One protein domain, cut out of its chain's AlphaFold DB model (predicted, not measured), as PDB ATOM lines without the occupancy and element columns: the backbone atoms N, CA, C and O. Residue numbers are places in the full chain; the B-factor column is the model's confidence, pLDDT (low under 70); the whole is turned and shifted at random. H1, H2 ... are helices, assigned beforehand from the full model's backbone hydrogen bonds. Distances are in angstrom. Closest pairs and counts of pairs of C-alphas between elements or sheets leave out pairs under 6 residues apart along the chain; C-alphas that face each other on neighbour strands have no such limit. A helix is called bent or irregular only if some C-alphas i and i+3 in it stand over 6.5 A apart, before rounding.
ATOM      1  N   ASP A 100      47.188  -9.725  32.236       85.56
ATOM      2  CA  ASP A 100      45.937 -10.447  32.413       85.56
ATOM      3  C   ASP A 100      45.041  -9.660  33.382       85.56
ATOM      4  O   ASP A 100      45.189  -9.805  34.602       85.56
ATOM      5  N   PRO A 101      44.142  -8.795  32.873       82.44
ATOM      6  CA  PRO A 101      43.246  -8.021  33.726       82.44
ATOM      7  C   PRO A 101      42.200  -8.906  34.420       82.44
ATOM      8  O   PRO A 101      41.664  -8.518  35.457       82.44
ATOM      9  N   TYR A 102      41.934 -10.106  33.898       86.94
ATOM     10  CA  TYR A 102      40.912 -11.009  34.422       86.94
ATOM     11  C   TYR A 102      41.406 -11.840  35.607       86.94
ATOM     12  O   TYR A 102      40.581 -12.310  36.388       86.94
ATOM     13  N   PHE A 103      42.724 -11.982  35.790       88.00
ATOM     14  CA  PHE A 103      43.321 -12.789  36.859       88.00
ATOM     15  C   PHE A 103      42.713 -12.508  38.242       88.00
ATOM     16  O   PHE A 103      42.287 -13.434  38.934       88.00
ATOM     17  N   CYS A 104      42.645 -11.230  38.640       83.62
ATOM     18  CA  CYS A 104      42.114 -10.830  39.946       83.62
ATOM     19  C   CYS A 104      40.638 -11.200  40.090       83.62
ATOM     20  O   CYS A 104      40.231 -11.728  41.122       83.62
ATOM     21  N   ASN A 105      39.851 -10.934  39.044       85.81
ATOM     22  CA  ASN A 105      38.416 -11.182  39.034       85.81
ATOM     23  C   ASN A 105      38.120 -12.685  39.127       85.81
ATOM     24  O   ASN A 105      37.384 -13.125  40.005       85.81
ATOM     25  N   ASN A 106      38.785 -13.482  38.288       88.56
ATOM     26  CA  ASN A 106      38.645 -14.936  38.263       88.56
ATOM     27  C   ASN A 106      39.059 -15.563  39.597       88.56
ATOM     28  O   ASN A 106      38.338 -16.400  40.129       88.56
ATOM     29  N   THR A 107      40.181 -15.114  40.166       86.62
ATOM     30  CA  THR A 107      40.682 -15.631  41.446       86.62
ATOM     31  C   THR A 107      39.745 -15.268  42.598       86.62
ATOM     32  O   THR A 107      39.489 -16.094  43.470       86.62
ATOM     33  N   TYR A 108      39.188 -14.053  42.596       85.25
ATOM     34  CA  TYR A 108      38.202 -13.644  43.592       85.25
ATOM     35  C   TYR A 108      36.900 -14.455  43.488       85.25
ATOM     36  O   TYR A 108      36.380 -14.901  44.509       85.25
ATOM     37  N   TYR A 109      36.380 -14.689  42.281       84.25
ATOM     38  CA  TYR A 109      35.183 -15.514  42.093       84.25
ATOM     39  C   TYR A 109      35.425 -16.985  42.454       84.25
ATOM     40  O   TYR A 109      34.588 -17.593  43.123       84.25
ATOM     41  N   GLU A 110      36.584 -17.543  42.086       85.94
ATOM     42  CA  GLU A 110      37.014 -18.872  42.535       85.94
ATOM     43  C   GLU A 110      37.011 -18.915  44.070       85.94
ATOM     44  O   GLU A 110      36.362 -19.777  44.648       85.94
ATOM     45  N   PHE A 111      37.599 -17.921  44.746       83.88
ATOM     46  CA  PHE A 111      37.589 -17.819  46.210       83.88
ATOM     47  C   PHE A 111      36.176 -17.732  46.807       83.88
ATOM     48  O   PHE A 111      35.863 -18.427  47.777       83.88
ATOM     49  N   ALA A 112      35.312 -16.889  46.236       79.69
ATOM     50  CA  ALA A 112      33.955 -16.663  46.723       79.69
ATOM     51  C   ALA A 112      33.063 -17.911  46.604       79.69
ATOM     52  O   ALA A 112      32.158 -18.092  47.416       79.69
ATOM     53  N   THR A 113      33.329 -18.778  45.624       80.31
ATOM     54  CA  THR A 113      32.542 -19.993  45.354       80.31
ATOM     55  C   THR A 113      32.987 -21.218  46.153       80.31
ATOM     56  O   THR A 113      32.274 -22.223  46.171       80.31
ATOM     57  N   LEU A 114      34.098 -21.141  46.899       76.00
ATOM     58  CA  LEU A 114      34.601 -22.252  47.722       76.00
ATOM     59  C   LEU A 114      33.665 -22.653  48.887       76.00
ATOM     60  O   LEU A 114      33.973 -23.585  49.626       76.00
ATOM     61  N   THR A 115      32.515 -22.000  49.070       62.06
ATOM     62  CA  THR A 115      31.541 -22.269  50.146       62.06
ATOM     63  C   THR A 115      30.917 -23.672  50.134       62.06
ATOM     64  O   THR A 115      30.244 -24.023  51.098       62.06
ATOM     65  N   TYR A 116      31.135 -24.482  49.091       56.84
ATOM     66  CA  TYR A 116      30.429 -25.755  48.865       56.84
ATOM     67  C   TYR A 116      31.313 -27.019  48.919       56.84
ATOM     68  O   TYR A 116      30.870 -28.090  48.512       56.84
ATOM     69  N   ILE A 117      32.557 -26.923  49.401       67.31
ATOM     70  CA  ILE A 117      33.535 -28.027  49.368       67.31
ATOM     71  C   ILE A 117      33.777 -28.599  50.778       67.31
ATOM     72  O   ILE A 117      33.682 -27.884  51.775       67.31
ATOM     73  N   SER A 118      34.106 -29.896  50.871       62.19
ATOM     74  CA  SER A 118      34.508 -30.538  52.133       62.19
ATOM     75  C   SER A 118      35.700 -29.827  52.800       62.19
ATOM     76  O   SER A 118      36.570 -29.272  52.127       62.19
ATOM     77  N   ARG A 119      35.764 -29.853  54.140       66.44
ATOM     78  CA  ARG A 119      36.712 -29.053  54.945       66.44
ATOM     79  C   ARG A 119      38.192 -29.325  54.632       66.44
ATOM     80  O   ARG A 119      38.988 -28.392  54.642       66.44
ATOM     81  N   GLU A 120      38.564 -30.571  54.341       66.56
ATOM     82  CA  GLU A 120      39.949 -30.945  54.002       66.56
ATOM     83  C   GLU A 120      40.340 -30.496  52.591       66.56
ATOM     84  O   GLU A 120      41.402 -29.904  52.386       66.56
ATOM     85  N   GLN A 121      39.453 -30.699  51.616       71.44
ATOM     86  CA  GLN A 121      39.660 -30.215  50.252       71.44
ATOM     87  C   GLN A 121      39.724 -28.682  50.226       71.44
ATOM     88  O   GLN A 121      40.559 -28.115  49.526       71.44
ATOM     89  N   TYR A 122      38.911 -28.011  51.044       77.69
ATOM     90  CA  TYR A 122      38.863 -26.555  51.166       77.69
ATOM     91  C   TYR A 122      40.228 -25.931  51.510       77.69
ATOM     92  O   TYR A 122      40.647 -24.977  50.859       77.69
ATOM     93  N   VAL A 123      40.961 -26.494  52.479       76.31
ATOM     94  CA  VAL A 123      42.296 -25.997  52.872       76.31
ATOM     95  C   VAL A 123      43.316 -26.182  51.749       76.31
ATOM     96  O   VAL A 123      44.067 -25.259  51.433       76.31
ATOM     97  N   SER A 124      43.308 -27.347  51.097       83.31
ATOM     98  CA  SER A 124      44.189 -27.633  49.956       83.31
ATOM     99  C   SER A 124      43.951 -26.667  48.783       83.31
ATOM    100  O   SER A 124      44.902 -26.130  48.202       83.31
ATOM    101  N   TYR A 125      42.685 -26.359  48.481       85.94
ATOM    102  CA  TYR A 125      42.325 -25.365  47.467       85.94
ATOM    103  C   TYR A 125      42.811 -23.958  47.825       85.94
ATOM    104  O   TYR A 125      43.363 -23.275  46.963       85.94
ATOM    105  N   LEU A 126      42.673 -23.530  49.086       85.19
ATOM    106  CA  LEU A 126      43.163 -22.219  49.518       85.19
ATOM    107  C   LEU A 126      44.688 -22.093  49.379       85.19
ATOM    108  O   LEU A 126      45.170 -21.076  48.881       85.19
ATOM    109  N   HIS A 127      45.453 -23.128  49.741       85.94
ATOM    110  CA  HIS A 127      46.908 -23.132  49.540       85.94
ATOM    111  C   HIS A 127      47.296 -23.130  48.058       85.94
ATOM    112  O   HIS A 127      48.218 -22.415  47.658       85.94
ATOM    113  N   THR A 128      46.565 -23.872  47.225       90.31
ATOM    114  CA  THR A 128      46.759 -23.868  45.768       90.31
ATOM    115  C   THR A 128      46.512 -22.472  45.195       90.31
ATOM    116  O   THR A 128      47.309 -21.964  44.408       90.31
ATOM    117  N   MET A 129      45.444 -21.806  45.632       89.69
ATOM    118  CA  MET A 129      45.120 -20.439  45.232       89.69
ATOM    119  C   MET A 129      46.185 -19.438  45.693       89.69
ATOM    120  O   MET A 129      46.632 -18.608  44.904       89.69
ATOM    121  N   GLN A 130      46.659 -19.548  46.936       90.62
ATOM    122  CA  GLN A 130      47.752 -18.724  47.455       90.62
ATOM    123  C   GLN A 130      49.040 -18.895  46.631       90.62
ATOM    124  O   GLN A 130      49.732 -17.911  46.353       90.62
ATOM    125  N   SER A 131      49.349 -20.129  46.222       91.25
ATOM    126  CA  SER A 131      50.490 -20.435  45.356       91.25
ATOM    127  C   SER A 131      50.342 -19.782  43.979       91.25
ATOM    128  O   SER A 131      51.230 -19.026  43.585       91.25
ATOM    129  N   LYS A 132      49.185 -19.943  43.316       92.81
ATOM    130  CA  LYS A 132      48.869 -19.285  42.031       92.81
ATOM    131  C   LYS A 132      49.019 -17.758  42.105       92.81
ATOM    132  O   LYS A 132      49.606 -17.141  41.219       92.81
ATOM    133  N   ILE A 133      48.507 -17.134  43.170       91.25
ATOM    134  CA  ILE A 133      48.619 -15.680  43.384       91.25
ATOM    135  C   ILE A 133      50.085 -15.258  43.533       91.25
ATOM    136  O   ILE A 133      50.519 -14.277  42.927       91.25
ATOM    137  N   SER A 134      50.858 -16.005  44.323       91.44
ATOM    138  CA  SER A 134      52.271 -15.707  44.577       91.44
ATOM    139  C   SER A 134      53.120 -15.864  43.312       91.44
ATOM    140  O   SER A 134      53.980 -15.028  43.036       91.44
ATOM    141  N   GLU A 135      52.840 -16.891  42.507       92.81
ATOM    142  CA  GLU A 135      53.457 -17.091  41.197       92.81
ATOM    143  C   GLU A 135      53.152 -15.918  40.259       92.81
ATOM    144  O   GLU A 135      54.073 -15.333  39.687       92.81
ATOM    145  N   LYS A 136      51.886 -15.491  40.165       90.81
ATOM    146  CA  LYS A 136      51.505 -14.354  39.317       90.81
ATOM    147  C   LYS A 136      52.200 -13.056  39.737       90.81
ATOM    148  O   LYS A 136      52.685 -12.324  38.875       90.81
ATOM    149  N   LEU A 137      52.294 -12.777  41.040       88.88
ATOM    150  CA  LEU A 137      53.038 -11.621  41.559       88.88
ATOM    151  C   LEU A 137      54.531 -11.689  41.211       88.88
ATOM    152  O   LEU A 137      55.120 -10.669  40.851       88.88
ATOM    153  N   SER A 138      55.130 -12.878  41.299       89.69
ATOM    154  CA  SER A 138      56.527 -13.106  40.920       89.69
ATOM    155  C   SER A 138      56.756 -12.836  39.432       89.69
ATOM    156  O   SER A 138      57.653 -12.068  39.082       89.69
ATOM    157  N   LEU A 139      55.895 -13.375  38.561       90.12
ATOM    158  CA  LEU A 139      55.959 -13.159  37.113       90.12
ATOM    159  C   LEU A 139      55.857 -11.671  36.754       90.12
ATOM    160  O   LEU A 139      56.706 -11.165  36.029       90.12
ATOM    161  N   ILE A 140      54.902 -10.942  37.346       86.88
ATOM    162  CA  ILE A 140      54.761  -9.488  37.144       86.88
ATOM    163  C   ILE A 140      56.038  -8.740  37.551       86.88
ATOM    164  O   ILE A 140      56.432  -7.772  36.897       86.88
ATOM    165  N   ASN A 141      56.692  -9.151  38.639       86.62
ATOM    166  CA  ASN A 141      57.924  -8.513  39.095       86.62
ATOM    167  C   ASN A 141      59.100  -8.795  38.147       86.62
ATOM    168  O   ASN A 141      59.845  -7.878  37.804       86.62
ATOM    169  N   ILE A 142      59.242 -10.044  37.694       87.38
ATOM    170  CA  ILE A 142      60.273 -10.452  36.730       87.38
ATOM    171  C   ILE A 142      60.089  -9.708  35.405       87.38
ATOM    172  O   ILE A 142      61.048  -9.122  34.905       87.38
ATOM    173  N   ASP A 143      58.866  -9.669  34.873       86.31
ATOM    174  CA  ASP A 143      58.550  -8.983  33.618       86.31
ATOM    175  C   ASP A 143      58.836  -7.474  33.714       86.31
ATOM    176  O   ASP A 143      59.391  -6.891  32.781       86.31
ATOM    177  N   ASN A 144      58.545  -6.837  34.856       84.06
ATOM    178  CA  ASN A 144      58.890  -5.429  35.089       84.06
ATOM    179  C   ASN A 144      60.408  -5.189  35.098       84.06
ATOM    180  O   ASN A 144      60.891  -4.255  34.456       84.06
ATOM    181  N   ILE A 145      61.175  -6.028  35.802       85.00
ATOM    182  CA  ILE A 145      62.642  -5.919  35.847       85.00
ATOM    183  C   ILE A 145      63.233  -6.126  34.449       85.00
ATOM    184  O   ILE A 145      64.067  -5.333  34.009       85.00
ATOM    185  N   TYR A 146      62.781  -7.163  33.741       85.38
ATOM    186  CA  TYR A 146      63.245  -7.478  32.395       85.38
ATOM    187  C   TYR A 146      62.941  -6.345  31.414       85.38
ATOM    188  O   TYR A 146      63.833  -5.905  30.694       85.38
ATOM    189  N   THR A 147      61.715  -5.820  31.429       83.12
ATOM    190  CA  THR A 147      61.294  -4.730  30.538       83.12
ATOM    191  C   THR A 147      62.103  -3.460  30.795       83.12
ATOM    192  O   THR A 147      62.571  -2.831  29.845       83.12
ATOM    193  N   ASN A 148      62.350  -3.109  32.060       82.00
ATOM    194  CA  ASN A 148      63.180  -1.954  32.412       82.00
ATOM    195  C   ASN A 148      64.640  -2.131  31.971       82.00
ATOM    196  O   ASN A 148      65.258  -1.176  31.516       82.00
ATOM    197  N   ALA A 149      65.191  -3.342  32.080       80.62
ATOM    198  CA  ALA A 149      66.568  -3.627  31.679       80.62
ATOM    199  C   ALA A 149      66.746  -3.718  30.151       80.62
ATOM    200  O   ALA A 149      67.805  -3.384  29.622       80.62
ATOM    201  N   ALA A 150      65.729  -4.202  29.438       80.31
ATOM    202  CA  ALA A 150      65.794  -4.473  28.005       80.31
ATOM    203  C   ALA A 150      65.412  -3.272  27.128       80.31
ATOM    204  O   ALA A 150      65.569  -3.348  25.907       80.31
ATOM    205  N   THR A 151      64.899  -2.183  27.712       80.56
ATOM    206  CA  THR A 151      64.323  -1.068  26.953       80.56
ATOM    207  C   THR A 151      64.910   0.270  27.378       80.56
ATOM    208  O   THR A 151      65.055   0.573  28.556       80.56
ATOM    209  N   GLU A 152      65.214   1.124  26.401       77.44
ATOM    210  CA  GLU A 152      65.731   2.471  26.667       77.44
ATOM    211  C   GLU A 152      64.618   3.492  26.952       77.44
ATOM    212  O   GLU A 152      64.906   4.681  27.085       77.44
ATOM    213  N   ILE A 153      63.345   3.074  27.027       75.44
ATOM    214  CA  ILE A 153      62.199   3.996  27.106       75.44
ATOM    215  C   ILE A 153      62.256   4.896  28.353       75.44
ATOM    216  O   ILE A 153      61.819   6.050  28.327       75.44
ATOM    217  N   PHE A 154      62.885   4.404  29.421       70.56
ATOM    218  CA  PHE A 154      63.102   5.138  30.663       70.56
ATOM    219  C   PHE A 154      64.354   6.036  30.636       70.56
ATOM    220  O   PHE A 154      64.401   7.014  31.384       70.56
ATOM    221  N   ASN A 165      65.452  19.501  16.497       56.62
ATOM    222  CA  ASN A 165      63.986  19.514  16.439       56.62
ATOM    223  C   ASN A 165      63.377  19.004  17.752       56.62
ATOM    224  O   ASN A 165      63.968  18.156  18.415       56.62
ATOM    225  N   THR A 166      62.157  19.448  18.076       58.84
ATOM    226  CA  THR A 166      61.376  18.971  19.230       58.84
ATOM    227  C   THR A 166      61.306  17.443  19.263       58.84
ATOM    228  O   THR A 166      60.722  16.813  18.378       58.84
ATOM    229  N   CYS A 167      61.905  16.848  20.293       68.56
ATOM    230  CA  CYS A 167      61.958  15.405  20.454       68.56
ATOM    231  C   CYS A 167      60.640  14.882  21.042       68.56
ATOM    232  O   CYS A 167      60.431  14.890  22.257       68.56
ATOM    233  N   ASN A 168      59.744  14.396  20.180       77.62
ATOM    234  CA  ASN A 168      58.471  13.796  20.601       77.62
ATOM    235  C   ASN A 168      58.659  12.570  21.515       77.62
ATOM    236  O   ASN A 168      57.756  12.240  22.282       77.62
ATOM    237  N   LEU A 169      59.841  11.942  21.502       78.25
ATOM    238  CA  LEU A 169      60.193  10.832  22.392       78.25
ATOM    239  C   LEU A 169      60.089  11.204  23.879       78.25
ATOM    240  O   LEU A 169      59.717  10.358  24.687       78.25
ATOM    241  N   TYR A 170      60.346  12.463  24.253       78.00
ATOM    242  CA  TYR A 170      60.176  12.911  25.640       78.00
ATOM    243  C   TYR A 170      58.703  12.924  26.070       78.00
ATOM    244  O   TYR A 170      58.366  12.499  27.178       78.00
ATOM    245  N   LYS A 171      57.812  13.379  25.182       82.31
ATOM    246  CA  LYS A 171      56.365  13.355  25.420       82.31
ATOM    247  C   LYS A 171      55.865  11.912  25.532       82.31
ATOM    248  O   LYS A 171      55.171  11.590  26.491       82.31
ATOM    249  N   ILE A 172      56.311  11.041  24.624       83.75
ATOM    250  CA  ILE A 172      55.989   9.608  24.644       83.75
ATOM    251  C   ILE A 172      56.468   8.954  25.945       83.75
ATOM    252  O   ILE A 172      55.699   8.228  26.562       83.75
ATOM    253  N   LYS A 173      57.687   9.256  26.419       83.25
ATOM    254  CA  LYS A 173      58.190   8.768  27.716       83.25
ATOM    255  C   LYS A 173      57.262   9.157  28.868       83.25
ATOM    256  O   LYS A 173      56.927   8.312  29.692       83.25
ATOM    257  N   LYS A 174      56.860  10.430  28.949       83.81
ATOM    258  CA  LYS A 174      55.958  10.905  30.012       83.81
ATOM    259  C   LYS A 174      54.617  10.183  29.984       83.81
ATOM    260  O   LYS A 174      54.154   9.741  31.031       83.81
ATOM    261  N   GLU A 175      54.021  10.055  28.803       86.31
ATOM    262  CA  GLU A 175      52.750   9.350  28.633       86.31
ATOM    263  C   GLU A 175      52.892   7.863  28.973       86.31
ATOM    264  O   GLU A 175      52.065   7.326  29.702       86.31
ATOM    265  N   PHE A 176      53.983   7.220  28.555       85.25
ATOM    266  CA  PHE A 176      54.273   5.828  28.888       85.25
ATOM    267  C   PHE A 176      54.394   5.612  30.400       85.25
ATOM    268  O   PHE A 176      53.759   4.711  30.933       85.25
ATOM    269  N   ILE A 177      55.146   6.460  31.111       83.12
ATOM    270  CA  ILE A 177      55.278   6.380  32.576       83.12
ATOM    271  C   ILE A 177      53.923   6.591  33.258       83.12
ATOM    272  O   ILE A 177      53.572   5.838  34.164       83.12
ATOM    273  N   ALA A 178      53.153   7.590  32.820       84.81
ATOM    274  CA  ALA A 178      51.848   7.896  33.399       84.81
ATOM    275  C   ALA A 178      50.850   6.745  33.221       84.81
ATOM    276  O   ALA A 178      50.097   6.433  34.142       84.81
ATOM    277  N   ILE A 179      50.852   6.093  32.055       81.75
ATOM    278  CA  ILE A 179      49.985   4.941  31.821       81.75
ATOM    279  C   ILE A 179      50.516   3.719  32.568       81.75
ATOM    280  O   ILE A 179      49.732   3.086  33.265       81.75
ATOM    281  N   ASN A 180      51.820   3.435  32.529       79.25
ATOM    282  CA  ASN A 180      52.415   2.300  33.240       79.25
ATOM    283  C   ASN A 180      52.207   2.382  34.761       79.25
ATOM    284  O   ASN A 180      52.039   1.355  35.407       79.25
ATOM    285  N   ALA A 181      52.120   3.586  35.339       80.25
ATOM    286  CA  ALA A 181      51.758   3.769  36.745       80.25
ATOM    287  C   ALA A 181      50.405   3.129  37.099       80.25
ATOM    288  O   ALA A 181      50.239   2.649  38.218       80.25
ATOM    289  N   LYS A 182      49.467   3.026  36.145       77.81
ATOM    290  CA  LYS A 182      48.199   2.324  36.372       77.81
ATOM    291  C   LYS A 182      48.419   0.853  36.731       77.81
ATOM    292  O   LYS A 182      47.662   0.354  37.553       77.81
ATOM    293  N   GLN A 183      49.473   0.186  36.228       75.69
ATOM    294  CA  GLN A 183      49.831  -1.194  36.618       75.69
ATOM    295  C   GLN A 183      50.010  -1.400  38.119       75.69
ATOM    296  O   GLN A 183      49.756  -2.505  38.605       75.69
ATOM    297  N   ALA A 184      50.391  -0.357  38.860       76.94
ATOM    298  CA  ALA A 184      50.454  -0.430  40.313       76.94
ATOM    299  C   ALA A 184      49.095  -0.832  40.910       76.94
ATOM    300  O   ALA A 184      49.060  -1.654  41.820       76.94
ATOM    301  N   HIS A 185      47.985  -0.370  40.326       78.31
ATOM    302  CA  HIS A 185      46.644  -0.712  40.792       78.31
ATOM    303  C   HIS A 185      46.302  -2.191  40.597       78.31
ATOM    304  O   HIS A 185      45.725  -2.783  41.499       78.31
ATOM    305  N   ILE A 186      46.686  -2.839  39.486       77.31
ATOM    306  CA  ILE A 186      46.508  -4.303  39.363       77.31
ATOM    307  C   ILE A 186      47.282  -5.016  40.462       77.31
ATOM    308  O   ILE A 186      46.744  -5.900  41.123       77.31
ATOM    309  N   ARG A 187      48.543  -4.630  40.669       82.94
ATOM    310  CA  ARG A 187      49.389  -5.264  41.678       82.94
ATOM    311  C   ARG A 187      48.787  -5.121  43.077       82.94
ATOM    312  O   ARG A 187      48.741  -6.109  43.804       82.94
ATOM    313  N   GLU A 188      48.295  -3.935  43.423       84.19
ATOM    314  CA  GLU A 188      47.564  -3.684  44.670       84.19
ATOM    315  C   GLU A 188      46.343  -4.602  44.799       84.19
ATOM    316  O   GLU A 188      46.163  -5.234  45.835       84.19
ATOM    317  N   ARG A 189      45.552  -4.774  43.732       83.94
ATOM    318  CA  ARG A 189      44.373  -5.656  43.766       83.94
ATOM    319  C   ARG A 189      44.716  -7.137  43.877       83.94
ATOM    320  O   ARG A 189      44.009  -7.861  44.572       83.94
ATOM    321  N   ILE A 190      45.812  -7.593  43.272       84.94
ATOM    322  CA  ILE A 190      46.304  -8.963  43.482       84.94
ATOM    323  C   ILE A 190      46.695  -9.165  44.954       84.94
ATOM    324  O   ILE A 190      46.373 -10.201  45.534       84.94
ATOM    325  N   ILE A 191      47.342  -8.171  45.573       87.50
ATOM    326  CA  ILE A 191      47.714  -8.201  46.997       87.50
ATOM    327  C   ILE A 191      46.466  -8.208  47.892       87.50
ATOM    328  O   ILE A 191      46.421  -8.959  48.866       87.50
ATOM    329  N   ASP A 192      45.437  -7.431  47.555       85.69
ATOM    330  CA  ASP A 192      44.162  -7.422  48.278       85.69
ATOM    331  C   ASP A 192      43.500  -8.814  48.261       85.69
ATOM    332  O   ASP A 192      43.109  -9.339  49.307       85.69
ATOM    333  N   VAL A 193      43.441  -9.466  47.091       84.31
ATOM    334  CA  VAL A 193      42.927 -10.844  46.958       84.31
ATOM    335  C   VAL A 193      43.808 -11.838  47.726       84.31
ATOM    336  O   VAL A 193      43.289 -12.723  48.406       84.31
ATOM    337  N   GLN A 194      45.133 -11.668  47.701       88.69
ATOM    338  CA  GLN A 194      46.057 -12.484  48.495       88.69
ATOM    339  C   GLN A 194      45.767 -12.377  49.996       88.69
ATOM    340  O   GLN A 194      45.788 -13.391  50.698       88.69
ATOM    341  N   ARG A 195      45.481 -11.164  50.491       86.62
ATOM    342  CA  ARG A 195      45.152 -10.916  51.899       86.62
ATOM    343  C   ARG A 195      43.863 -11.628  52.297       86.62
ATOM    344  O   ARG A 195      43.844 -12.261  53.349       86.62
ATOM    345  N   LEU A 196      42.832 -11.610  51.446       85.38
ATOM    346  CA  LEU A 196      41.592 -12.363  51.684       85.38
ATOM    347  C   LEU A 196      41.840 -13.869  51.808       85.38
ATOM    348  O   LEU A 196      41.368 -14.499  52.755       85.38
ATOM    349  N   VAL A 197      42.589 -14.444  50.862       85.75
ATOM    350  CA  VAL A 197      42.896 -15.882  50.855       85.75
ATOM    351  C   VAL A 197      43.696 -16.258  52.099       85.75
ATOM    352  O   VAL A 197      43.340 -17.212  52.789       85.75
ATOM    353  N   LYS A 198      44.732 -15.480  52.430       87.25
ATOM    354  CA  LYS A 198      45.570 -15.708  53.611       87.25
ATOM    355  C   LYS A 198      44.759 -15.637  54.905       87.25
ATOM    356  O   LYS A 198      44.808 -16.570  55.695       87.25
ATOM    357  N   ASN A 199      43.956 -14.590  55.079       85.75
ATOM    358  CA  ASN A 199      43.097 -14.436  56.252       85.75
ATOM    359  C   ASN A 199      42.152 -15.639  56.421       85.75
ATOM    360  O   ASN A 199      41.958 -16.150  57.526       85.75
ATOM    361  N   LYS A 200      41.619 -16.165  55.309       84.56
ATOM    362  CA  LYS A 200      40.761 -17.348  55.350       84.56
ATOM    363  C   LYS A 200      41.517 -18.621  55.736       84.56
ATOM    364  O   LYS A 200      40.974 -19.408  56.509       84.56
ATOM    365  N   ILE A 201      42.741 -18.811  55.240       84.75
ATOM    366  CA  ILE A 201      43.630 -19.909  55.657       84.75
ATOM    367  C   ILE A 201      43.884 -19.827  57.164       84.75
ATOM    368  O   ILE A 201      43.658 -20.806  57.875       84.75
ATOM    369  N   ASP A 202      44.269 -18.649  57.658       84.94
ATOM    370  CA  ASP A 202      44.573 -18.422  59.072       84.94
ATOM    371  C   ASP A 202      43.341 -18.699  59.949       84.94
ATOM    372  O   ASP A 202      43.431 -19.420  60.942       84.94
ATOM    373  N   THR A 203      42.154 -18.257  59.516       84.38
ATOM    374  CA  THR A 203      40.879 -18.566  60.186       84.38
ATOM    375  C   THR A 203      40.636 -20.075  60.284       84.38
ATOM    376  O   THR A 203      40.243 -20.577  61.337       84.38
ATOM    377  N   VAL A 204      40.848 -20.827  59.196       83.12
ATOM    378  CA  VAL A 204      40.641 -22.286  59.202       83.12
ATOM    379  C   VAL A 204      41.655 -22.994  60.095       83.12
ATOM    380  O   VAL A 204      41.268 -23.886  60.851       83.12
ATOM    381  N   ASN A 205      42.914 -22.566  60.068       84.88
ATOM    382  CA  ASN A 205      43.964 -23.111  60.924       84.88
ATOM    383  C   ASN A 205      43.657 -22.883  62.408       84.88
ATOM    384  O   ASN A 205      43.769 -23.821  63.195       84.88
ATOM    385  N   ILE A 206      43.184 -21.687  62.779       85.88
ATOM    386  CA  ILE A 206      42.737 -21.375  64.144       85.88
ATOM    387  C   ILE A 206      41.574 -22.284  64.551       85.88
ATOM    388  O   ILE A 206      41.632 -22.913  65.605       85.88
ATOM    389  N   MET A 207      40.545 -22.425  63.706       83.88
ATOM    390  CA  MET A 207      39.406 -23.304  64.003       83.88
ATOM    391  C   MET A 207      39.822 -24.775  64.172       83.88
ATOM    392  O   MET A 207      39.253 -25.483  65.004       83.88
ATOM    393  N   ASN A 208      40.789 -25.252  63.385       84.50
ATOM    394  CA  ASN A 208      41.305 -26.615  63.498       84.50
ATOM    395  C   ASN A 208      42.127 -26.796  64.781       84.50
ATOM    396  O   ASN A 208      41.934 -27.783  65.490       84.50
ATOM    397  N   LEU A 209      42.992 -25.833  65.116       85.94
ATOM    398  CA  LEU A 209      43.782 -25.845  66.349       85.94
ATOM    399  C   LEU A 209      42.881 -25.824  67.588       85.94
ATOM    400  O   LEU A 209      43.096 -26.598  68.521       85.94
ATOM    401  N   GLU A 210      41.832 -25.002  67.576       86.81
ATOM    402  CA  GLU A 210      40.819 -24.985  68.630       86.81
ATOM    403  C   GLU A 210      40.100 -26.319  68.775       86.81
ATOM    404  O   GLU A 210      39.967 -26.824  69.887       86.81
ATOM    405  N   SER A 211      39.628 -26.886  67.664       87.31
ATOM    406  CA  SER A 211      38.917 -28.164  67.671       87.31
ATOM    407  C   SER A 211      39.802 -29.280  68.225       87.31
ATOM    408  O   SER A 211      39.357 -30.059  69.064       87.31
ATOM    409  N   ASN A 212      41.068 -29.329  67.804       87.19
ATOM    410  CA  ASN A 212      42.041 -30.304  68.290       87.19
ATOM    411  C   ASN A 212      42.345 -30.110  69.777       87.19
ATOM    412  O   ASN A 212      42.383 -31.083  70.523       87.19
ATOM    413  N   THR A 213      42.499 -28.861  70.223       87.19
ATOM    414  CA  THR A 213      42.745 -28.546  71.636       87.19
ATOM    415  C   THR A 213      41.560 -28.970  72.506       87.19
ATOM    416  O   THR A 213      41.767 -29.589  73.545       87.19
ATOM    417  N   ARG A 214      40.314 -28.736  72.064       87.94
ATOM    418  CA  ARG A 214      39.113 -29.205  72.782       87.94
ATOM    419  C   ARG A 214      39.053 -30.731  72.882       87.94
ATOM    420  O   ARG A 214      38.831 -31.245  73.971       87.94
ATOM    421  N   MET A 215      39.328 -31.448  71.789       89.19
ATOM    422  CA  MET A 215      39.376 -32.918  71.808       89.19
ATOM    423  C   MET A 215      40.441 -33.462  72.771       89.19
ATOM    424  O   MET A 215      40.216 -34.475  73.428       89.19
ATOM    425  N   LEU A 216      41.604 -32.807  72.866       88.62
ATOM    426  CA  LEU A 216      42.663 -33.207  73.797       88.62
ATOM    427  C   LEU A 216      42.254 -32.991  75.258       88.62
ATOM    428  O   LEU A 216      42.451 -33.894  76.066       88.62
ATOM    429  N   ILE A 217      41.618 -31.856  75.571       89.88
ATOM    430  CA  ILE A 217      41.080 -31.567  76.911       89.88
ATOM    431  C   ILE A 217      40.047 -32.624  77.327       89.88
ATOM    432  O   ILE A 217      40.078 -33.104  78.458       89.88
ATOM    433  N   GLU A 218      39.150 -33.012  76.418       89.31
ATOM    434  CA  GLU A 218      38.137 -34.045  76.682       89.31
ATOM    435  C   GLU A 218      38.756 -35.433  76.897       89.31
ATOM    436  O   GLU A 218      38.295 -36.199  77.743       89.31
ATOM    437  N   LYS A 219      39.808 -35.764  76.141       92.12
ATOM    438  CA  LYS A 219      40.474 -37.069  76.205       92.12
ATOM    439  C   LYS A 219      41.404 -37.214  77.416       92.12
ATOM    440  O   LYS A 219      41.565 -38.328  77.913       92.12
ATOM    441  N   TYR A 220      41.998 -36.116  77.881       90.38
ATOM    442  CA  TYR A 220      42.972 -36.085  78.975       90.38
ATOM    443  C   TYR A 220      42.589 -35.032  80.030       90.38
ATOM    444  O   TYR A 220      43.243 -33.991  80.151       90.38
ATOM    445  N   PRO A 221      41.519 -35.273  80.812       79.25
ATOM    446  CA  PRO A 221      41.087 -34.334  81.838       79.25
ATOM    447  C   PRO A 221      42.152 -34.220  82.942       79.25
ATOM    448  O   PRO A 221      42.416 -35.184  83.659       79.25
ATOM    449  N   GLY A 222      42.757 -33.035  83.082       78.75
ATOM    450  CA  GLY A 222      43.751 -32.719  84.120       78.75
ATOM    451  C   GLY A 222      45.140 -32.324  83.607       78.75
ATOM    452  O   GLY A 222      45.940 -31.828  84.399       78.75
ATOM    453  N   GLU A 223      45.428 -32.492  82.314       83.75
ATOM    454  CA  GLU A 223      46.635 -31.922  81.700       83.75
ATOM    455  C   GLU A 223      46.485 -30.411  81.440       83.75
ATOM    456  O   GLU A 223      45.388 -29.906  81.180       83.75
ATOM    457  N   ASP A 224      47.599 -29.676  81.523       85.94
ATOM    458  CA  ASP A 224      47.633 -28.234  81.267       85.94
ATOM    459  C   ASP A 224      47.763 -27.948  79.763       85.94
ATOM    460  O   ASP A 224      48.827 -28.110  79.168       85.94
ATOM    461  N   PHE A 225      46.673 -27.475  79.155       87.62
ATOM    462  CA  PHE A 225      46.625 -27.020  77.758       87.62
ATOM    463  C   PHE A 225      46.589 -25.485  77.628       87.62
ATOM    464  O   PHE A 225      46.197 -24.951  76.584       87.62
ATOM    465  N   SER A 226      46.972 -24.746  78.677       84.62
ATOM    466  CA  SER A 226      46.914 -23.278  78.702       84.62
ATOM    467  C   SER A 226      47.771 -22.615  77.617       84.62
ATOM    468  O   SER A 226      47.391 -21.567  77.093       84.62
ATOM    469  N   GLU A 227      48.885 -23.232  77.219       86.56
ATOM    470  CA  GLU A 227      49.753 -22.742  76.142       86.56
ATOM    471  C   GLU A 227      49.078 -22.817  74.761       86.56
ATOM    472  O   GLU A 227      49.116 -21.850  73.992       86.56
ATOM    473  N   ASN A 228      48.371 -23.911  74.468       84.12
ATOM    474  CA  ASN A 228      47.616 -24.066  73.222       84.12
ATOM    475  C   ASN A 228      46.480 -23.039  73.133       84.12
ATOM    476  O   ASN A 228      46.283 -22.418  72.089       84.12
ATOM    477  N   LEU A 229      45.767 -22.814  74.243       85.06
ATOM    478  CA  LEU A 229      44.711 -21.802  74.332       85.06
ATOM    479  C   LEU A 229      45.267 -20.381  74.152       85.06
ATOM    480  O   LEU A 229      44.698 -19.599  73.396       85.06
ATOM    481  N   ARG A 230      46.415 -20.059  74.766       86.75
ATOM    482  CA  ARG A 230      47.101 -18.771  74.547       86.75
ATOM    483  C   ARG A 230      47.515 -18.581  73.089       86.75
ATOM    484  O   ARG A 230      47.355 -17.486  72.560       86.75
ATOM    485  N   THR A 231      48.012 -19.632  72.441       84.44
ATOM    486  CA  THR A 231      48.408 -19.600  71.024       84.44
ATOM    487  C   THR A 231      47.207 -19.319  70.119       84.44
ATOM    488  O   THR A 231      47.285 -18.477  69.226       84.44
ATOM    489  N   VAL A 232      46.065 -19.965  70.378       84.62
ATOM    490  CA  VAL A 232      44.797 -19.688  69.686       84.62
ATOM    491  C   VAL A 232      44.374 -18.225  69.859       84.62
ATOM    492  O   VAL A 232      44.036 -17.566  68.875       84.62
ATOM    493  N   GLU A 233      44.408 -17.708  71.090       84.62
ATOM    494  CA  GLU A 233      44.015 -16.329  71.405       84.62
ATOM    495  C   GLU A 233      44.915 -15.311  70.679       84.62
ATOM    496  O   GLU A 233      44.430 -14.354  70.079       84.62
ATOM    497  N   GLN A 234      46.231 -15.552  70.659       84.69
ATOM    498  CA  GLN A 234      47.196 -14.710  69.946       84.69
ATOM    499  C   GLN A 234      46.958 -14.708  68.433       84.69
ATOM    500  O   GLN A 234      46.960 -13.645  67.814       84.69
ATOM    501  N   LEU A 235      46.704 -15.874  67.836       81.75
ATOM    502  CA  LEU A 235      46.421 -15.979  66.403       81.75
ATOM    503  C   LEU A 235      45.108 -15.275  66.025       81.75
ATOM    504  O   LEU A 235      45.029 -14.636  64.975       81.75
ATOM    505  N   LYS A 236      44.096 -15.312  66.900       82.00
ATOM    506  CA  LYS A 236      42.851 -14.552  66.718       82.00
ATOM    507  C   LYS A 236      43.066 -13.045  66.705       82.00
ATOM    508  O   LYS A 236      42.415 -12.358  65.927       82.00
ATOM    509  N   ILE A 237      43.982 -12.534  67.525       80.25
ATOM    510  CA  ILE A 237      44.323 -11.104  67.549       80.25
ATOM    511  C   ILE A 237      44.997 -10.675  66.234       80.25
ATOM    512  O   ILE A 237      44.839  -9.534  65.810       80.25
ATOM    513  N   THR A 238      45.715 -11.581  65.563       74.94
ATOM    514  CA  THR A 238      46.379 -11.301  64.276       74.94
ATOM    515  C   THR A 238      45.469 -11.397  63.047       74.94
ATOM    516  O   THR A 238      45.923 -11.112  61.940       74.94
ATOM    517  N   LEU A 239      44.202 -11.797  63.208       76.94
ATOM    518  CA  LEU A 239      43.243 -11.831  62.107       76.94
ATOM    519  C   LEU A 239      42.830 -10.409  61.716       76.94
ATOM    520  O   LEU A 239      42.193  -9.693  62.487       76.94
ATOM    521  N   ASP A 240      43.148 -10.026  60.481       70.50
ATOM    522  CA  ASP A 240      42.667  -8.770  59.908       70.50
ATOM    523  C   ASP A 240      41.128  -8.757  59.841       70.50
ATOM    524  O   ASP A 240      40.500  -9.746  59.450       70.50
ATOM    525  N   ASN A 241      40.511  -7.606  60.128       69.31
ATOM    526  CA  ASN A 241      39.111  -7.378  59.775       69.31
ATOM    527  C   ASN A 241      39.006  -7.186  58.250       69.31
ATOM    528  O   ASN A 241      39.319  -6.123  57.715       69.31
ATOM    529  N   VAL A 242      38.612  -8.244  57.540       69.88
ATOM    530  CA  VAL A 242      38.578  -8.297  56.068       69.88
ATOM    531  C   VAL A 242      37.201  -8.008  55.459       69.88
ATOM    532  O   VAL A 242      37.071  -8.026  54.234       69.88
ATOM    533  N   ASP A 243      36.180  -7.697  56.262       70.06
ATOM    534  CA  ASP A 243      34.814  -7.481  55.760       70.06
ATOM    535  C   ASP A 243      34.691  -6.210  54.901       70.06
ATOM    536  O   ASP A 243      34.105  -6.242  53.812       70.06
ATOM    537  N   GLU A 244      35.333  -5.113  55.313       68.19
ATOM    538  CA  GLU A 244      35.441  -3.894  54.493       68.19
ATOM    539  C   GLU A 244      36.244  -4.141  53.207       68.19
ATOM    540  O   GLU A 244      35.884  -3.656  52.130       68.19
ATOM    541  N   LEU A 245      37.298  -4.962  53.299       70.88
ATOM    542  CA  LEU A 245      38.146  -5.335  52.169       70.88
ATOM    543  C   LEU A 245      37.328  -6.090  51.108       70.88
ATOM    544  O   LEU A 245      37.435  -5.815  49.915       70.88
ATOM    545  N   LYS A 246      36.447  -6.996  51.543       71.56
ATOM    546  CA  LYS A 246      35.604  -7.830  50.678       71.56
ATOM    547  C   LYS A 246      34.600  -7.003  49.869       71.56
ATOM    548  O   LYS A 246      34.515  -7.172  48.653       71.56
ATOM    549  N   MET A 247      33.888  -6.072  50.513       68.31
ATOM    550  CA  MET A 247      32.958  -5.164  49.822       68.31
ATOM    551  C   MET A 247      33.686  -4.209  48.867       68.31
ATOM    552  O   MET A 247      33.202  -3.944  47.764       68.31
ATOM    553  N   GLY A 248      34.865  -3.723  49.266       68.69
ATOM    554  CA  GLY A 248      35.706  -2.869  48.431       68.69
ATOM    555  C   GLY A 248      36.252  -3.580  47.191       68.69
ATOM    556  O   GLY A 248      36.330  -2.971  46.127       68.69
ATOM    557  N   ILE A 249      36.602  -4.862  47.289       73.62
ATOM    558  CA  ILE A 249      37.164  -5.637  46.174       73.62
ATOM    559  C   ILE A 249      36.118  -5.876  45.080       73.62
ATOM    560  O   ILE A 249      36.385  -5.549  43.926       73.62
ATOM    561  N   VAL A 250      34.912  -6.348  45.422       69.25
ATOM    562  CA  VAL A 250      33.860  -6.678  44.432       69.25
ATOM    563  C   VAL A 250      33.551  -5.497  43.515       69.25
ATOM    564  O   VAL A 250      33.607  -5.620  42.295       69.25
ATOM    565  N   LYS A 251      33.285  -4.325  44.101       69.12
ATOM    566  CA  LYS A 251      32.907  -3.123  43.345       69.12
ATOM    567  C   LYS A 251      34.046  -2.584  42.473       69.12
ATOM    568  O   LYS A 251      33.798  -1.908  41.478       69.12
ATOM    569  N   ASN A 252      35.292  -2.854  42.854       76.50
ATOM    570  CA  ASN A 252      36.468  -2.309  42.183       76.50
ATOM    571  C   ASN A 252      37.056  -3.253  41.128       76.50
ATOM    572  O   ASN A 252      37.735  -2.767  40.229       76.50
ATOM    573  N   LEU A 253      36.809  -4.565  41.202       79.56
ATOM    574  CA  LEU A 253      37.361  -5.538  40.253       79.56
ATOM    575  C   LEU A 253      36.740  -5.431  38.858       79.56
ATOM    576  O   LEU A 253      37.473  -5.457  37.874       79.56
ATOM    577  N   GLU A 254      35.422  -5.263  38.756       78.19
ATOM    578  CA  GLU A 254      34.751  -5.112  37.456       78.19
ATOM    579  C   GLU A 254      35.211  -3.839  36.744       78.19
ATOM    580  O   GLU A 254      35.633  -3.880  35.588       78.19
ATOM    581  N   LYS A 255      35.241  -2.725  37.483       82.81
ATOM    582  CA  LYS A 255      35.761  -1.454  36.981       82.81
ATOM    583  C   LYS A 255      37.236  -1.550  36.584       82.81
ATOM    584  O   LYS A 255      37.629  -0.975  35.578       82.81
ATOM    585  N   LEU A 256      38.051  -2.288  37.342       81.62
ATOM    586  CA  LEU A 256      39.456  -2.514  37.003       81.62
ATOM    587  C   LEU A 256      39.586  -3.231  35.655       81.62
ATOM    588  O   LEU A 256      40.378  -2.809  34.822       81.62
ATOM    589  N   VAL A 257      38.810  -4.293  35.420       84.19
ATOM    590  CA  VAL A 257      38.830  -5.006  34.133       84.19
ATOM    591  C   VAL A 257      38.435  -4.063  32.997       84.19
ATOM    592  O   VAL A 257      39.140  -3.997  31.991       84.19
ATOM    593  N   GLU A 258      37.356  -3.301  33.180       85.25
ATOM    594  CA  GLU A 258      36.865  -2.347  32.185       85.25
ATOM    595  C   GLU A 258      37.909  -1.267  31.862       85.25
ATOM    596  O   GLU A 258      38.269  -1.087  30.697       85.25
ATOM    597  N   ASP A 259      38.469  -0.613  32.883       84.81
ATOM    598  CA  ASP A 259      39.512   0.407  32.738       84.81
ATOM    599  C   ASP A 259      40.750  -0.166  32.022       84.81
ATOM    600  O   ASP A 259      41.409   0.518  31.235       84.81
ATOM    601  N   TYR A 260      41.085  -1.437  32.242       84.50
ATOM    602  CA  TYR A 260      42.251  -2.037  31.602       84.50
ATOM    603  C   TYR A 260      42.037  -2.411  30.145       84.50
ATOM    604  O   TYR A 260      42.873  -2.093  29.294       84.50
ATOM    605  N   VAL A 261      40.932  -3.095  29.869       86.75
ATOM    606  CA  VAL A 261      40.602  -3.587  28.532       86.75
ATOM    607  C   VAL A 261      40.272  -2.419  27.606       86.75
ATOM    608  O   VAL A 261      40.737  -2.402  26.466       86.75
ATOM    609  N   ASN A 262      39.537  -1.420  28.102       87.62
ATOM    610  CA  ASN A 262      39.040  -0.321  27.277       87.62
ATOM    611  C   ASN A 262      39.980   0.892  27.239       87.62
ATOM    612  O   ASN A 262      39.996   1.602  26.236       87.62
ATOM    613  N   ASP A 263      40.776   1.137  28.288       86.50
ATOM    614  CA  ASP A 263      41.644   2.322  28.363       86.50
ATOM    615  C   ASP A 263      43.135   1.973  28.323       86.50
ATOM    616  O   ASP A 263      43.858   2.415  27.427       86.50
ATOM    617  N   TYR A 264      43.617   1.177  29.280       87.94
ATOM    618  CA  TYR A 264      45.053   0.940  29.455       87.94
ATOM    619  C   TYR A 264      45.691   0.222  28.256       87.94
ATOM    620  O   TYR A 264      46.650   0.736  27.672       87.94
ATOM    621  N   ILE A 265      45.185  -0.963  27.887       88.12
ATOM    622  CA  ILE A 265      45.809  -1.819  26.864       88.12
ATOM    623  C   ILE A 265      45.816  -1.113  25.497       88.12
ATOM    624  O   ILE A 265      46.895  -1.003  24.897       88.12
ATOM    625  N   PRO A 266      44.691  -0.552  25.005       90.56
ATOM    626  CA  PRO A 266      44.669   0.130  23.713       90.56
ATOM    627  C   PRO A 266      45.603   1.345  23.670       90.56
ATOM    628  O   PRO A 266      46.324   1.540  22.682       90.56
ATOM    629  N   LYS A 267      45.648   2.142  24.749       90.00
ATOM    630  CA  LYS A 267      46.545   3.303  24.833       90.00
ATOM    631  C   LYS A 267      48.011   2.891  24.864       90.00
ATOM    632  O   LYS A 267      48.806   3.502  24.153       90.00
ATOM    633  N   MET A 268      48.375   1.840  25.603       89.31
ATOM    634  CA  MET A 268      49.754   1.337  25.614       89.31
ATOM    635  C   MET A 268      50.185   0.817  24.248       89.31
ATOM    636  O   MET A 268      51.238   1.214  23.761       89.31
ATOM    637  N   ILE A 269      49.359   0.011  23.576       90.50
ATOM    638  CA  ILE A 269      49.661  -0.474  22.218       90.50
ATOM    639  C   ILE A 269      49.872   0.703  21.258       90.50
ATOM    640  O   ILE A 269      50.797   0.703  20.442       90.50
ATOM    641  N   THR A 270      49.027   1.727  21.366       92.00
ATOM    642  CA  THR A 270      49.122   2.936  20.543       92.00
ATOM    643  C   THR A 270      50.419   3.695  20.815       92.00
ATOM    644  O   THR A 270      51.153   4.020  19.879       92.00
ATOM    645  N   LEU A 271      50.756   3.912  22.089       90.06
ATOM    646  CA  LEU A 271      52.003   4.556  22.497       90.06
ATOM    647  C   LEU A 271      53.239   3.789  22.034       90.06
ATOM    648  O   LEU A 271      54.191   4.414  21.576       90.06
ATOM    649  N   LEU A 272      53.226   2.457  22.091       90.25
ATOM    650  CA  LEU A 272      54.339   1.629  21.628       90.25
ATOM    651  C   LEU A 272      54.570   1.750  20.121       90.25
ATOM    652  O   LEU A 272      55.716   1.845  19.673       90.25
ATOM    653  N   LYS A 273      53.495   1.816  19.330       91.00
ATOM    654  CA  LYS A 273      53.594   2.077  17.885       91.00
ATOM    655  C   LYS A 273      54.183   3.462  17.611       91.00
ATOM    656  O   LYS A 273      55.079   3.584  16.775       91.00
ATOM    657  N   PHE A 274      53.732   4.488  18.338       89.75
ATOM    658  CA  PHE A 274      54.293   5.838  18.227       89.75
ATOM    659  C   PHE A 274      55.759   5.902  18.665       89.75
ATOM    660  O   PHE A 274      56.566   6.535  17.987       89.75
ATOM    661  N   TYR A 275      56.123   5.201  19.741       87.81
ATOM    662  CA  TYR A 275      57.501   5.072  20.213       87.81
ATOM    663  C   TYR A 275      58.405   4.479  19.128       87.81
ATOM    664  O   TYR A 275      59.403   5.102  18.756       87.81
ATOM    665  N   LYS A 276      58.025   3.324  18.562       89.88
ATOM    666  CA  LYS A 276      58.767   2.679  17.468       89.88
ATOM    667  C   LYS A 276      58.923   3.626  16.278       89.88
ATOM    668  O   LYS A 276      60.026   3.783  15.762       89.88
ATOM    669  N   HIS A 277      57.840   4.283  15.865       89.31
ATOM    670  CA  HIS A 277      57.868   5.211  14.735       89.31
ATOM    671  C   HIS A 277      58.833   6.385  14.960       89.31
ATOM    672  O   HIS A 277      59.675   6.667  14.105       89.31
ATOM    673  N   GLU A 278      58.753   7.057  16.110       85.31
ATOM    674  CA  GLU A 278      59.610   8.210  16.406       85.31
ATOM    675  C   GLU A 278      61.084   7.809  16.596       85.31
ATOM    676  O   GLU A 278      61.971   8.549  16.170       85.31
ATOM    677  N   ARG A 279      61.367   6.610  17.128       84.31
ATOM    678  CA  ARG A 279      62.729   6.045  17.187       84.31
ATOM    679  C   ARG A 279      63.299   5.773  15.794       84.31
ATOM    680  O   ARG A 279      64.415   6.178  15.495       84.31
ATOM    681  N   LEU A 280      62.531   5.149  14.900       86.62
ATOM    682  CA  LEU A 280      62.977   4.913  13.517       86.62
ATOM    683  C   LEU A 280      63.234   6.229  12.768       86.62
ATOM    684  O   LEU A 280      64.203   6.365  12.019       86.62
ATOM    685  N   LYS A 281      62.397   7.237  13.014       83.88
ATOM    686  CA  LYS A 281      62.560   8.581  12.457       83.88
ATOM    687  C   LYS A 281      63.816   9.283  12.982       83.88
ATOM    688  O   LYS A 281      64.457   9.999  12.209       83.88
ATOM    689  N   SER A 282      64.190   9.089  14.250       78.56
ATOM    690  CA  SER A 282      65.424   9.663  14.806       78.56
ATOM    691  C   SER A 282      66.675   9.023  14.195       78.56
ATOM    692  O   SER A 282      67.594   9.759  13.828       78.56
ATOM    693  N   VAL A 283      66.667   7.700  13.966       79.75
ATOM    694  CA  VAL A 283      67.722   6.974  13.222       79.75
ATOM    695  C   VAL A 283      67.892   7.573  11.824       79.75
ATOM    696  O   VAL A 283      68.992   7.951  11.420       79.75
ATOM    697  N   ALA A 284      66.790   7.714  11.079       77.00
ATOM    698  CA  ALA A 284      66.814   8.217   9.705       77.00
ATOM    699  C   ALA A 284      67.370   9.650   9.618       77.00
ATOM    700  O   ALA A 284      68.131   9.984   8.704       77.00
ATOM    701  N   LYS A 285      67.039  10.493  10.602       71.88
ATOM    702  CA  LYS A 285      67.512  11.881  10.695       71.88
ATOM    703  C   LYS A 285      68.921  12.027  11.287       71.88
ATOM    704  O   LYS A 285      69.393  13.156  11.369       71.88
ATOM    705  N   HIS A 286      69.602  10.929  11.641       64.69
ATOM    706  CA  HIS A 286      70.908  10.930  12.322       64.69
ATOM    707  C   HIS A 286      70.895  11.737  13.637       64.69
ATOM    708  O   HIS A 286      71.876  12.388  13.985       64.69
ATOM    709  N   CYS A 287      69.765  11.712  14.349       59.19
ATOM    710  CA  CYS A 287      69.603  12.316  15.669       59.19
ATOM    711  C   CYS A 287      69.807  11.253  16.758       59.19
ATOM    712  O   CYS A 287      68.851  10.888  17.447       59.19
ATOM    713  N   MET A 288      71.027  10.717  16.845       52.47
ATOM    714  CA  MET A 288      71.441   9.743  17.861       52.47
ATOM    715  C   MET A 288      72.638  10.236  18.653       52.47
ATOM    716  O   MET A 288      73.548  10.822  18.021       52.47
TER     717      MET A 288
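This is residues 100 to 154 and 165 to 288 of the 288 residues of an uncharacterized protein of Desulfovibrio sp. MES5 (UniProt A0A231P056). The model is a long, thin rod of helices: in its middle H1, H2, H4 and the arm H6a make a loose four-helix bundle, up and down, each running against the one before it in the chain. Beyond the bundle, the short H5 folds back along H4 towards one end of the rod, and H3 and the arm H6b lie side by side towards the other. The printed part has 179 residues with six named helices, H1 to H6 in chain order, and no named strand; the class is all helix. The whole is extended, with a radius of gyration of the C-alphas of 24.3 A and spans of 89 by 28 by 25 A.

H1, residues 102 to 116, and H2, residues 119 to 150, form a helical hairpin at a shallow tilt of 8 degrees; they only just touch, with 3 pairs of C-alphas within 8 A, the closest those of Leu 114 and Tyr 122 at 7.0 A. H3, residues 168 to 180, and H4, residues 183 to 219, meet only through their link. H4 is the hub, touching four other helices. Its residues 186 to 197 alone touch H1, the same way at a shallow tilt of 21 degrees, closest at the C-alphas of Cys 104 and Ile 190, 5.8 A. H4 touches H2 at the C-alphas of Leu 126 and Val 197, their closest, 6.5 A, at a shallow tilt of 28 degrees, opposite ways. H5, residues 226 to 237, forms a helical hairpin with H4, closest at the C-alphas of Ile 206 and Val 232, 6.1 A. H6, residues 243 to 284, was assigned as one helix by its hydrogen bonds but is bent, with C-alphas 262 and 265 6.9 A apart; its arms H6a, residues 243 to 262, and H6b, residues 265 to 284, stand at a steep tilt of 46 degrees. H6a touches H4 and H1, closest at the C-alphas of Asp 192 and Leu 245, 7.5 A, and of Asn 105 and Leu 253, 5.9 A. H6b touches H3, opposite ways at a shallow tilt of 24 degrees, closest at the C-alphas of Ile 172 and Tyr 275, 6.5 A. H2 and H6a are apart. Every O i to N i+4 pair is within hydrogen-bond range in H2, H3, H4, H5 and H6b, against 9 of 11 in H1 and 13 of 16 in H6a.

H1 begins at C-alpha 102 (40.912, -11.009, 34.422) and is irregular, with C-alphas 113 and 116 7.1 A apart. From first to last C-alpha H2 is 46.6 A long, H4 54.2 A, H6a 29.7 A and H6b 28.9 A. H4 ends at C-alpha 219 (40.474, -37.069, 76.205). H6a has a kink of 34 degrees near residue 251, and H6b ends at C-alpha 284 (66.814, 8.217, 9.705).

The C-alphas farthest apart, those of Gly 222 and Lys 285, are 89.1 A apart. Residues 155 to 164 are not printed, and C-alphas 154 and 165 are 20.2 A apart across the cut. Of the links printed whole, none is long. Residues 142 to 151, of which 142 to 150 belong to H2, and residues 218 to 224 stand free. The mean pLDDT of the printed part is 82.0; 19 residues are under 70, among them 115 to 120, 165 to 167 and 286 to 288.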